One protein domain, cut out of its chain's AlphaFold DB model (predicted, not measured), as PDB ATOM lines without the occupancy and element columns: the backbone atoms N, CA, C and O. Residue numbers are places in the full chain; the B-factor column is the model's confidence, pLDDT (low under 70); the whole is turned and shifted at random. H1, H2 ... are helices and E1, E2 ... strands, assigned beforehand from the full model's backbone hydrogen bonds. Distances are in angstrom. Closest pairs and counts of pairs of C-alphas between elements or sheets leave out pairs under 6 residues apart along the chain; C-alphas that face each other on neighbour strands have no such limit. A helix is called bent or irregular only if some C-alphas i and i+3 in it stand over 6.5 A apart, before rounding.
ATOM      1  N   GLY A  12     -13.864   4.599  41.211       62.19
ATOM      2  CA  GLY A  12     -14.633   3.437  41.679       62.19
ATOM      3  C   GLY A  12     -14.393   2.132  40.932       62.19
ATOM      4  O   GLY A  12     -13.254   1.690  40.791       62.19
ATOM      5  N   ILE A  13     -15.486   1.479  40.528       64.69
ATOM      6  CA  ILE A  13     -15.489   0.196  39.801       64.69
ATOM      7  C   ILE A  13     -15.650   0.413  38.287       64.69
ATOM      8  O   ILE A  13     -16.040  -0.495  37.556       64.69
ATOM      9  N   GLU A  14     -15.383   1.629  37.824       71.62
ATOM     10  CA  GLU A  14     -15.568   2.079  36.455       71.62
ATOM     11  C   GLU A  14     -14.346   2.861  35.968       71.62
ATOM     12  O   GLU A  14     -13.698   3.568  36.741       71.62
ATOM     13  N   TRP A  15     -14.051   2.723  34.675       81.75
ATOM     14  CA  TRP A  15     -12.966   3.409  33.980       81.75
ATOM     15  C   TRP A  15     -13.399   3.818  32.570       81.75
ATOM     16  O   TRP A  15     -14.288   3.196  31.991       81.75
ATOM     17  N   VAL A  16     -12.738   4.830  32.005       82.62
ATOM     18  CA  VAL A  16     -12.824   5.170  30.575       82.62
ATOM     19  C   VAL A  16     -11.478   4.855  29.939       82.62
ATOM     20  O   VAL A  16     -10.468   5.436  30.338       82.62
ATOM     21  N   GLU A  17     -11.467   3.937  28.979       85.19
ATOM     22  CA  GLU A  17     -10.269   3.552  28.235       85.19
ATOM     23  C   GLU A  17      -9.792   4.729  27.362       85.19
ATOM     24  O   GLU A  17     -10.588   5.544  26.888       85.19
ATOM     25  N   GLU A  18      -8.480   4.911  27.233       81.94
ATOM     26  CA  GLU A  18      -7.916   6.120  26.629       81.94
ATOM     27  C   GLU A  18      -7.950   6.117  25.106       81.94
ATOM     28  O   GLU A  18      -8.193   7.171  24.520       81.94
ATOM     29  N   GLU A  19      -7.724   4.970  24.470       84.88
ATOM     30  CA  GLU A  19      -7.627   4.866  23.012       84.88
ATOM     31  C   GLU A  19      -9.004   4.824  22.335       84.88
ATOM     32  O   GLU A  19      -9.201   5.401  21.266       84.88
ATOM     33  N   THR A  20      -9.958   4.148  22.964       89.06
ATOM     34  CA  THR A  20     -11.289   3.842  22.421       89.06
ATOM     35  C   THR A  20     -12.387   4.723  22.997       89.06
ATOM     36  O   THR A  20     -13.455   4.828  22.402       89.06
ATOM     37  N   ALA A  21     -12.130   5.361  24.145       87.56
ATOM     38  CA  ALA A  21     -13.145   5.992  24.986       87.56
ATOM     39  C   ALA A  21     -14.218   5.020  25.522       87.56
ATOM     40  O   ALA A  21     -15.247   5.471  26.030       87.56
ATOM     41  N   ASP A  22     -13.977   3.704  25.464       87.94
ATOM     42  CA  ASP A  22     -14.911   2.704  25.976       87.94
ATOM     43  C   ASP A  22     -15.018   2.754  27.504       87.94
ATOM     44  O   ASP A  22     -14.041   2.963  28.230       87.94
ATOM     45  N   LEU A  23     -16.229   2.510  28.009       89.12
ATOM     46  CA  LEU A  23     -16.472   2.347  29.439       89.12
ATOM     47  C   LEU A  23     -16.120   0.924  29.872       89.12
ATOM     48  O   LEU A  23     -16.743  -0.045  29.436       89.12
ATOM     49  N   ILE A  24     -15.178   0.799  30.800       87.00
ATOM     50  CA  ILE A  24     -14.826  -0.470  31.434       87.00
ATOM     51  C   ILE A  24     -15.502  -0.524  32.799       87.00
ATOM     52  O   ILE A  24     -15.300   0.355  33.634       87.00
ATOM     53  N   LEU A  25     -16.307  -1.561  33.034       85.81
ATOM     54  CA  LEU A  25     -17.098  -1.713  34.254       85.81
ATOM     55  C   LEU A  25     -16.752  -3.024  34.962       85.81
ATOM     56  O   LEU A  25     -16.979  -4.112  34.434       85.81
ATOM     57  N   GLN A  26     -16.266  -2.927  36.195       80.81
ATOM     58  CA  GLN A  26     -16.214  -4.055  37.115       80.81
ATOM     59  C   GLN A  26     -17.549  -4.148  37.858       80.81
ATOM     60  O   GLN A  26     -18.026  -3.190  38.460       80.81
ATOM     61  N   GLY A  27     -18.169  -5.326  37.848       81.56
ATOM     62  CA  GLY A  27     -19.466  -5.540  38.480       81.56
ATOM     63  C   GLY A  27     -19.625  -6.940  39.046       81.56
ATOM     64  O   GLY A  27     -18.715  -7.766  39.017       81.56
ATOM     65  N   VAL A  28     -20.817  -7.209  39.573       82.75
ATOM     66  CA  VAL A  28     -21.209  -8.559  39.987       82.75
ATOM     67  C   VAL A  28     -21.809  -9.257  38.774       82.75
ATOM     68  O   VAL A  28     -22.771  -8.739  38.202       82.75
ATOM     69  N   GLN A  29     -21.261 -10.414  38.400       85.19
ATOM     70  CA  GLN A  29     -21.840 -11.260  37.355       85.19
ATOM     71  C   GLN A  29     -23.294 -11.606  37.695       85.19
ATOM     72  O   GLN A  29     -23.660 -11.755  38.867       85.19
ATOM     73  N   ALA A  30     -24.138 -11.698  36.675       85.94
ATOM     74  CA  ALA A  30     -25.485 -12.205  36.844       85.94
ATOM     75  C   ALA A  30     -25.447 -13.638  37.394       85.94
ATOM     76  O   ALA A  30     -24.616 -14.452  37.014       85.94
ATOM     77  N   GLY A  31     -26.341 -13.941  38.336       87.62
ATOM     78  CA  GLY A  31     -26.589 -15.331  38.714       87.62
ATOM     79  C   GLY A  31     -27.467 -16.020  37.671       87.62
ATOM     80  O   GLY A  31     -28.157 -15.345  36.905       87.62
ATOM     81  N   GLU A  32     -27.529 -17.350  37.723       91.31
ATOM     82  CA  GLU A  32     -28.245 -18.204  36.758       91.31
ATOM     83  C   GLU A  32     -29.677 -17.729  36.450       91.31
ATOM     84  O   GLU A  32     -30.098 -17.705  35.297       91.31
ATOM     85  N   VAL A  33     -30.427 -17.294  37.470       87.06
ATOM     86  CA  VAL A  33     -31.810 -16.807  37.303       87.06
ATOM     87  C   VAL A  33     -31.870 -15.560  36.418       87.06
ATOM     88  O   VAL A  33     -32.753 -15.438  35.571       87.06
ATOM     89  N   LEU A  34     -30.945 -14.621  36.622       89.56
ATOM     90  CA  LEU A  34     -30.902 -13.383  35.852       89.56
ATOM     91  C   LEU A  34     -30.369 -13.646  34.439       89.56
ATOM     92  O   LEU A  34     -30.907 -13.096  33.486       89.56
ATOM     93  N   GLU A  35     -29.376 -14.523  34.289       92.38
ATOM     94  CA  GLU A  35     -28.877 -14.930  32.972       92.38
ATOM     95  C   GLU A  35     -29.958 -15.627  32.140       92.38
ATOM     96  O   GLU A  35     -30.131 -15.303  30.967       92.38
ATOM     97  N   ALA A  36     -30.744 -16.525  32.741       91.81
ATOM     98  CA  ALA A  36     -31.860 -17.191  32.071       91.81
ATOM     99  C   ALA A  36     -32.944 -16.193  31.628       91.81
ATOM    100  O   ALA A  36     -33.457 -16.280  30.514       91.81
ATOM    101  N   LEU A  37     -33.265 -15.211  32.478       91.88
ATOM    102  CA  LEU A  37     -34.230 -14.163  32.145       91.88
ATOM    103  C   LEU A  37     -33.753 -13.314  30.960       91.88
ATOM    104  O   LEU A  37     -34.505 -13.091  30.013       91.88
ATOM    105  N   ILE A  38     -32.504 -12.848  31.008       92.31
ATOM    106  CA  ILE A  38     -31.942 -11.990  29.961       92.31
ATOM    107  C   ILE A  38     -31.750 -12.766  28.656       92.31
ATOM    108  O   ILE A  38     -32.157 -12.284  27.603       92.31
ATOM    109  N   SER A  39     -31.208 -13.983  28.713       92.12
ATOM    110  CA  SER A  39     -31.027 -14.834  27.528       92.12
ATOM    111  C   SER A  39     -32.348 -15.239  26.870       92.12
ATOM    112  O   SER A  39     -32.386 -15.429  25.658       92.12
ATOM    113  N   GLY A  40     -33.441 -15.336  27.632       92.06
ATOM    114  CA  GLY A  40     -34.780 -15.611  27.106       92.06
ATOM    115  C   GLY A  40     -35.524 -14.392  26.547       92.06
ATOM    116  O   GLY A  40     -36.645 -14.552  26.068       92.06
ATOM    117  N   THR A  41     -34.951 -13.186  26.618       87.94
ATOM    118  CA  THR A  41     -35.612 -11.949  26.179       87.94
ATOM    119  C   THR A  41     -35.297 -11.640  24.714       87.94
ATOM    120  O   THR A  41     -34.139 -11.468  24.339       87.94
ATOM    121  N   GLU A  42     -36.332 -11.512  23.884       88.69
ATOM    122  CA  GLU A  42     -36.206 -11.004  22.514       88.69
ATOM    123  C   GLU A  42     -36.195  -9.467  22.541       88.69
ATOM    124  O   GLU A  42     -37.235  -8.824  22.674       88.69
ATOM    125  N   TRP A  43     -35.006  -8.866  22.455       79.69
ATOM    126  CA  TRP A  43     -34.845  -7.406  22.525       79.69
ATOM    127  C   TRP A  43     -35.403  -6.673  21.300       79.69
ATOM    128  O   TRP A  43     -35.851  -5.532  21.405       79.69
ATOM    129  N   VAL A  44     -35.372  -7.329  20.138       83.75
ATOM    130  CA  VAL A  44     -35.860  -6.816  18.855       83.75
ATOM    131  C   VAL A  44     -36.537  -7.965  18.115       83.75
ATOM    132  O   VAL A  44     -35.980  -9.056  18.046       83.75
ATOM    133  N   ALA A  45     -37.716  -7.722  17.540       87.31
ATOM    134  CA  ALA A  45     -38.440  -8.746  16.792       87.31
ATOM    135  C   ALA A  45     -37.574  -9.327  15.657       87.31
ATOM    136  O   ALA A  45     -37.072  -8.589  14.807       87.31
ATOM    137  N   GLY A  46     -37.424 -10.650  15.637       84.81
ATOM    138  CA  GLY A  46     -36.608 -11.383  14.673       84.81
ATOM    139  C   GLY A  46     -35.135 -11.551  15.062       84.81
ATOM    140  O   GLY A  46     -34.383 -12.121  14.271       84.81
ATOM    141  N   HIS A  47     -34.706 -11.091  16.242       81.81
ATOM    142  CA  HIS A  47     -33.349 -11.328  16.743       81.81
ATOM    143  C   HIS A  47     -33.237 -12.654  17.505       81.81
ATOM    144  O   HIS A  47     -34.170 -13.100  18.169       81.81
ATOM    145  N   ALA A  48     -32.065 -13.287  17.420       85.56
ATOM    146  CA  ALA A  48     -31.790 -14.521  18.146       85.56
ATOM    147  C   ALA A  48     -31.824 -14.295  19.666       85.56
ATOM    148  O   ALA A  48     -31.295 -13.303  20.167       85.56
ATOM    149  N   LEU A  49     -32.418 -15.251  20.382       91.31
ATOM    150  CA  LEU A  49     -32.328 -15.346  21.836       91.31
ATOM    151  C   LEU A  49     -30.923 -15.796  22.259       91.31
ATOM    152  O   LEU A  49     -30.226 -16.486  21.511       91.31
ATOM    153  N   GLY A  50     -30.548 -15.466  23.491       91.44
ATOM    154  CA  GLY A  50     -29.263 -15.816  24.089       91.44
ATOM    155  C   GLY A  50     -28.384 -14.608  24.402       91.44
ATOM    156  O   GLY A  50     -28.622 -13.498  23.937       91.44
ATOM    157  N   ILE A  51     -27.348 -14.852  25.205       89.69
ATOM    158  CA  ILE A  51     -26.244 -13.912  25.419       89.69
ATOM    159  C   ILE A  51     -25.090 -14.397  24.527       89.69
ATOM    160  O   ILE A  51     -24.694 -15.563  24.653       89.69
ATOM    161  N   PRO A  52     -24.572 -13.578  23.596       89.88
ATOM    162  CA  PRO A  52     -23.416 -13.935  22.781       89.88
ATOM    163  C   PRO A  52     -22.218 -14.365  23.630       89.88
ATOM    164  O   PRO A  52     -21.980 -13.834  24.708       89.88
ATOM    165  N   ALA A  53     -21.407 -15.297  23.121       89.94
ATOM    166  CA  ALA A  53     -20.295 -15.880  23.882       89.94
ATOM    167  C   ALA A  53     -19.216 -14.869  24.328       89.94
ATOM    168  O   ALA A  53     -18.425 -15.179  25.213       89.94
ATOM    169  N   HIS A  54     -19.160 -13.693  23.696       87.75
ATOM    170  CA  HIS A  54     -18.230 -12.610  24.030       87.75
ATOM    171  C   HIS A  54     -18.882 -11.492  24.863       87.75
ATOM    172  O   HIS A  54     -18.226 -10.501  25.163       87.75
ATOM    173  N   GLU A  55     -20.153 -11.645  25.235       91.25
ATOM    174  CA  GLU A  55     -20.900 -10.711  26.070       91.25
ATOM    175  C   GLU A  55     -21.181 -11.330  27.446       91.25
ATOM    176  O   GLU A  55     -21.116 -12.544  27.646       91.25
ATOM    177  N   THR A  56     -21.500 -10.490  28.428       90.44
ATOM    178  CA  THR A  56     -21.892 -10.939  29.765       90.44
ATOM    179  C   THR A  56     -22.954 -10.015  30.345       90.44
ATOM    180  O   THR A  56     -23.084  -8.860  29.940       90.44
ATOM    181  N   VAL A  57     -23.710 -10.514  31.319       90.62
ATOM    182  CA  VAL A  57     -24.675  -9.709  32.065       90.62
ATOM    183  C   VAL A  57     -24.062  -9.350  33.409       90.62
ATOM    184  O   VAL A  57     -23.756 -10.221  34.225       90.62
ATOM    185  N   ILE A  58     -23.920  -8.052  33.664       89.94
ATOM    186  CA  ILE A  58     -23.457  -7.528  34.949       89.94
ATOM    187  C   ILE A  58     -24.572  -6.769  35.653       89.94
ATOM    188  O   ILE A  58     -25.349  -6.030  35.047       89.94
ATOM    189  N   ARG A  59     -24.645  -6.927  36.973       86.62
ATOM    190  CA  ARG A  59     -25.555  -6.149  37.807       86.62
ATOM    191  C   ARG A  59     -24.856  -4.891  38.294       86.62
ATOM    192  O   ARG A  59     -23.972  -4.963  39.148       86.62
ATOM    193  N   ILE A  60     -25.343  -3.743  37.835       86.44
ATOM    194  CA  ILE A  60     -24.922  -2.435  38.330       86.44
ATOM    195  C   ILE A  60     -25.917  -1.929  39.388       86.44
ATOM    196  O   ILE A  60     -27.107  -1.778  39.101       86.44
ATOM    197  N   PRO A  61     -25.485  -1.670  40.635       85.62
ATOM    198  CA  PRO A  61     -26.344  -1.075  41.651       85.62
ATOM    199  C   PRO A  61     -26.829   0.330  41.271       85.62
ATOM    200  O   PRO A  61     -26.040   1.166  40.845       85.62
ATOM    201  N   ALA A  62     -28.094   0.649  41.564       89.94
ATOM    202  CA  ALA A  62     -28.690   1.953  41.241       89.94
ATOM    203  C   ALA A  62     -27.919   3.166  41.805       89.94
ATOM    204  O   ALA A  62     -27.906   4.230  41.197       89.94
ATOM    205  N   ARG A  63     -27.224   3.007  42.942       86.69
ATOM    206  CA  ARG A  63     -26.380   4.068  43.522       86.69
ATOM    207  C   ARG A  63     -25.218   4.505  42.621       86.69
ATOM    208  O   ARG A  63     -24.674   5.572  42.850       86.69
ATOM    209  N   MET A  64     -24.835   3.692  41.635       87.88
ATOM    210  CA  MET A  64     -23.782   4.026  40.676       87.88
ATOM    211  C   MET A  64     -24.263   4.889  39.513       87.88
ATOM    212  O   MET A  64     -23.442   5.378  38.750       87.88
ATOM    213  N   VAL A  65     -25.573   5.092  39.355       90.75
ATOM    214  CA  VAL A  65     -26.120   5.863  38.230       90.75
ATOM    215  C   VAL A  65     -25.487   7.260  38.090       90.75
ATOM    216  O   VAL A  65     -25.184   7.628  36.958       90.75
ATOM    217  N   PRO A  66     -25.253   8.047  39.163       89.94
ATOM    218  CA  PRO A  66     -24.581   9.341  39.028       89.94
ATOM    219  C   PRO A  66     -23.150   9.222  38.486       89.94
ATOM    220  O   PRO A  66     -22.779   9.987  37.607       89.94
ATOM    221  N   ILE A  67     -22.399   8.224  38.955       85.44
ATOM    222  CA  ILE A  67     -21.002   7.983  38.574       85.44
ATOM    223  C   ILE A  67     -20.915   7.557  37.103       85.44
ATOM    224  O   ILE A  67     -20.126   8.093  36.332       85.44
ATOM    225  N   LEU A  68     -21.807   6.658  36.670       89.50
ATOM    226  CA  LEU A  68     -21.880   6.241  35.269       89.50
ATOM    227  C   LEU A  68     -22.205   7.399  34.324       89.50
ATOM    228  O   LEU A  68     -21.692   7.428  33.214       89.50
ATOM    229  N   ARG A  69     -23.040   8.355  34.744       93.19
ATOM    230  CA  ARG A  69     -23.338   9.537  33.920       93.19
ATOM    231  C   ARG A  69     -22.100  10.396  33.702       93.19
ATOM    232  O   ARG A  69     -21.864  10.818  32.578       93.19
ATOM    233  N   GLU A  70     -21.308  10.613  34.747       90.06
ATOM    234  CA  GLU A  70     -20.051  11.351  34.628       90.06
ATOM    235  C   GLU A  70     -19.052  10.625  33.718       90.06
ATOM    236  O   GLU A  70     -18.449  11.248  32.844       90.06
ATOM    237  N   ALA A  71     -18.936   9.302  33.857       87.69
ATOM    238  CA  ALA A  71     -18.106   8.488  32.975       87.69
ATOM    239  C   ALA A  71     -18.568   8.570  31.509       87.69
ATOM    240  O   ALA A  71     -17.738   8.771  30.622       87.69
ATOM    241  N   CYS A  72     -19.883   8.503  31.247       91.12
ATOM    242  CA  CYS A  72     -20.439   8.738  29.912       91.12
ATOM    243  C   CYS A  72     -20.044  10.119  29.376       91.12
ATOM    244  O   CYS A  72     -19.538  10.208  28.262       91.12
ATOM    245  N   ASP A  73     -20.187  11.173  30.186       92.00
ATOM    246  CA  ASP A  73     -19.845  12.533  29.765       92.00
ATOM    247  C   ASP A  73     -18.354  12.666  29.395       92.00
ATOM    248  O   ASP A  73     -18.005  13.430  28.491       92.00
ATOM    249  N   VAL A  74     -17.457  11.958  30.091       88.38
ATOM    250  CA  VAL A  74     -16.026  11.885  29.749       88.38
ATOM    251  C   VAL A  74     -15.814  11.137  28.434       88.38
ATOM    252  O   VAL A  74     -15.095  11.643  27.568       88.38
ATOM    253  N   ALA A  75     -16.437   9.968  28.281       88.62
ATOM    254  CA  ALA A  75     -16.331   9.136  27.087       88.62
ATOM    255  C   ALA A  75     -16.816   9.881  25.836       88.62
ATOM    256  O   ALA A  75     -16.090   9.970  24.852       88.62
ATOM    257  N   GLU A  76     -17.986  10.517  25.895       93.56
ATOM    258  CA  GLU A  76     -18.548  11.270  24.768       93.56
ATOM    259  C   GLU A  76     -17.655  12.440  24.341       93.56
ATOM    260  O   GLU A  76     -17.502  12.680  23.145       93.56
ATOM    261  N   ARG A  77     -17.033  13.149  25.298       90.88
ATOM    262  CA  ARG A  77     -16.069  14.218  24.982       90.88
ATOM    263  C   ARG A  77     -14.824  13.684  24.281       90.88
ATOM    264  O   ARG A  77     -14.297  14.364  23.410       90.88
ATOM    265  N   ARG A  78     -14.332  12.506  24.677       88.44
ATOM    266  CA  ARG A  78     -13.144  11.882  24.073       88.44
ATOM    267  C   ARG A  78     -13.436  11.293  22.697       88.44
ATOM    268  O   ARG A  78     -12.599  11.398  21.813       88.44
ATOM    269  N   ALA A  79     -14.622  10.723  22.524       91.06
ATOM    270  CA  ALA A  79     -15.078  10.144  21.267       91.06
ATOM    271  C   ALA A  79     -15.591  11.189  20.254       91.06
ATOM    272  O   ALA A  79     -16.045  10.808  19.180       91.06
ATOM    273  N   GLU A  80     -15.565  12.485  20.595       90.88
ATOM    274  CA  GLU A  80     -16.095  13.577  19.761       90.88
ATOM    275  C   GLU A  80     -17.573  13.367  19.357       90.88
ATOM    276  O   GLU A  80     -18.013  13.760  18.278       90.88
TER     277      GLU A  80
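What this domain is: This is residues 12 to 80 of the 82 residues of an uncharacterized protein of Streptomyces sp. BK447 (UniProt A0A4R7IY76). Two lobes are set apart and joined by two stretches of chain: in one lobe the long helix H2 packs on a small hairpin of strands E1 and E2, and the other holds the short helix H1 with the loop residues near it. The stretches between the lobes pair briefly, residues 28 to 29 with 58 to 59, antiparallel. The printed part has 69 residues, in the order E1, E2, H1, H2, with an antiparallel sheet of order E1 - E2; the class is mostly helix, though under half of the residues are in named elements. It is loose, with a radius of gyration of the C-alphas of 14.5 A and spans of 35 by 26 by 19 A.

Where its parts are: Find C-alpha 14 at (-15.568, 2.079, 36.455), where E1, residues 14 to 16, begins; it is 7.2 A long. E2, residues 23 to 25, measures 6.3 A. H1, residues 32 to 39, runs 10.2 A. H2, residues 62 to 78, runs 25.2 A to C-alpha 78 at (-13.144, 11.882, 24.073); it is irregular, with C-alphas 63 and 66 7.2 A apart, and has a kink of 28 degrees near residue 69.

How they stand to each other: Look first at the hairpin E1 and E2, antiparallel at 159 degrees, where N 15 and O 24 are within hydrogen-bond range at 2.9 A. The closest C-alphas of E1 and H2 are those of Val 16 and Ala 75, 6.3 A apart. H1 and H2 are apart. Every O i to N i+4 pair is within range in H1, and 11 of 13 in H2.

The domain as a whole: The C-alphas farthest apart, of Val 33 and Glu 80, are 38.4 A apart. The printed part has no cut. The link from H1 to H2, 22 residues, is long. Residues 12 to 13 have pLDDT under 70.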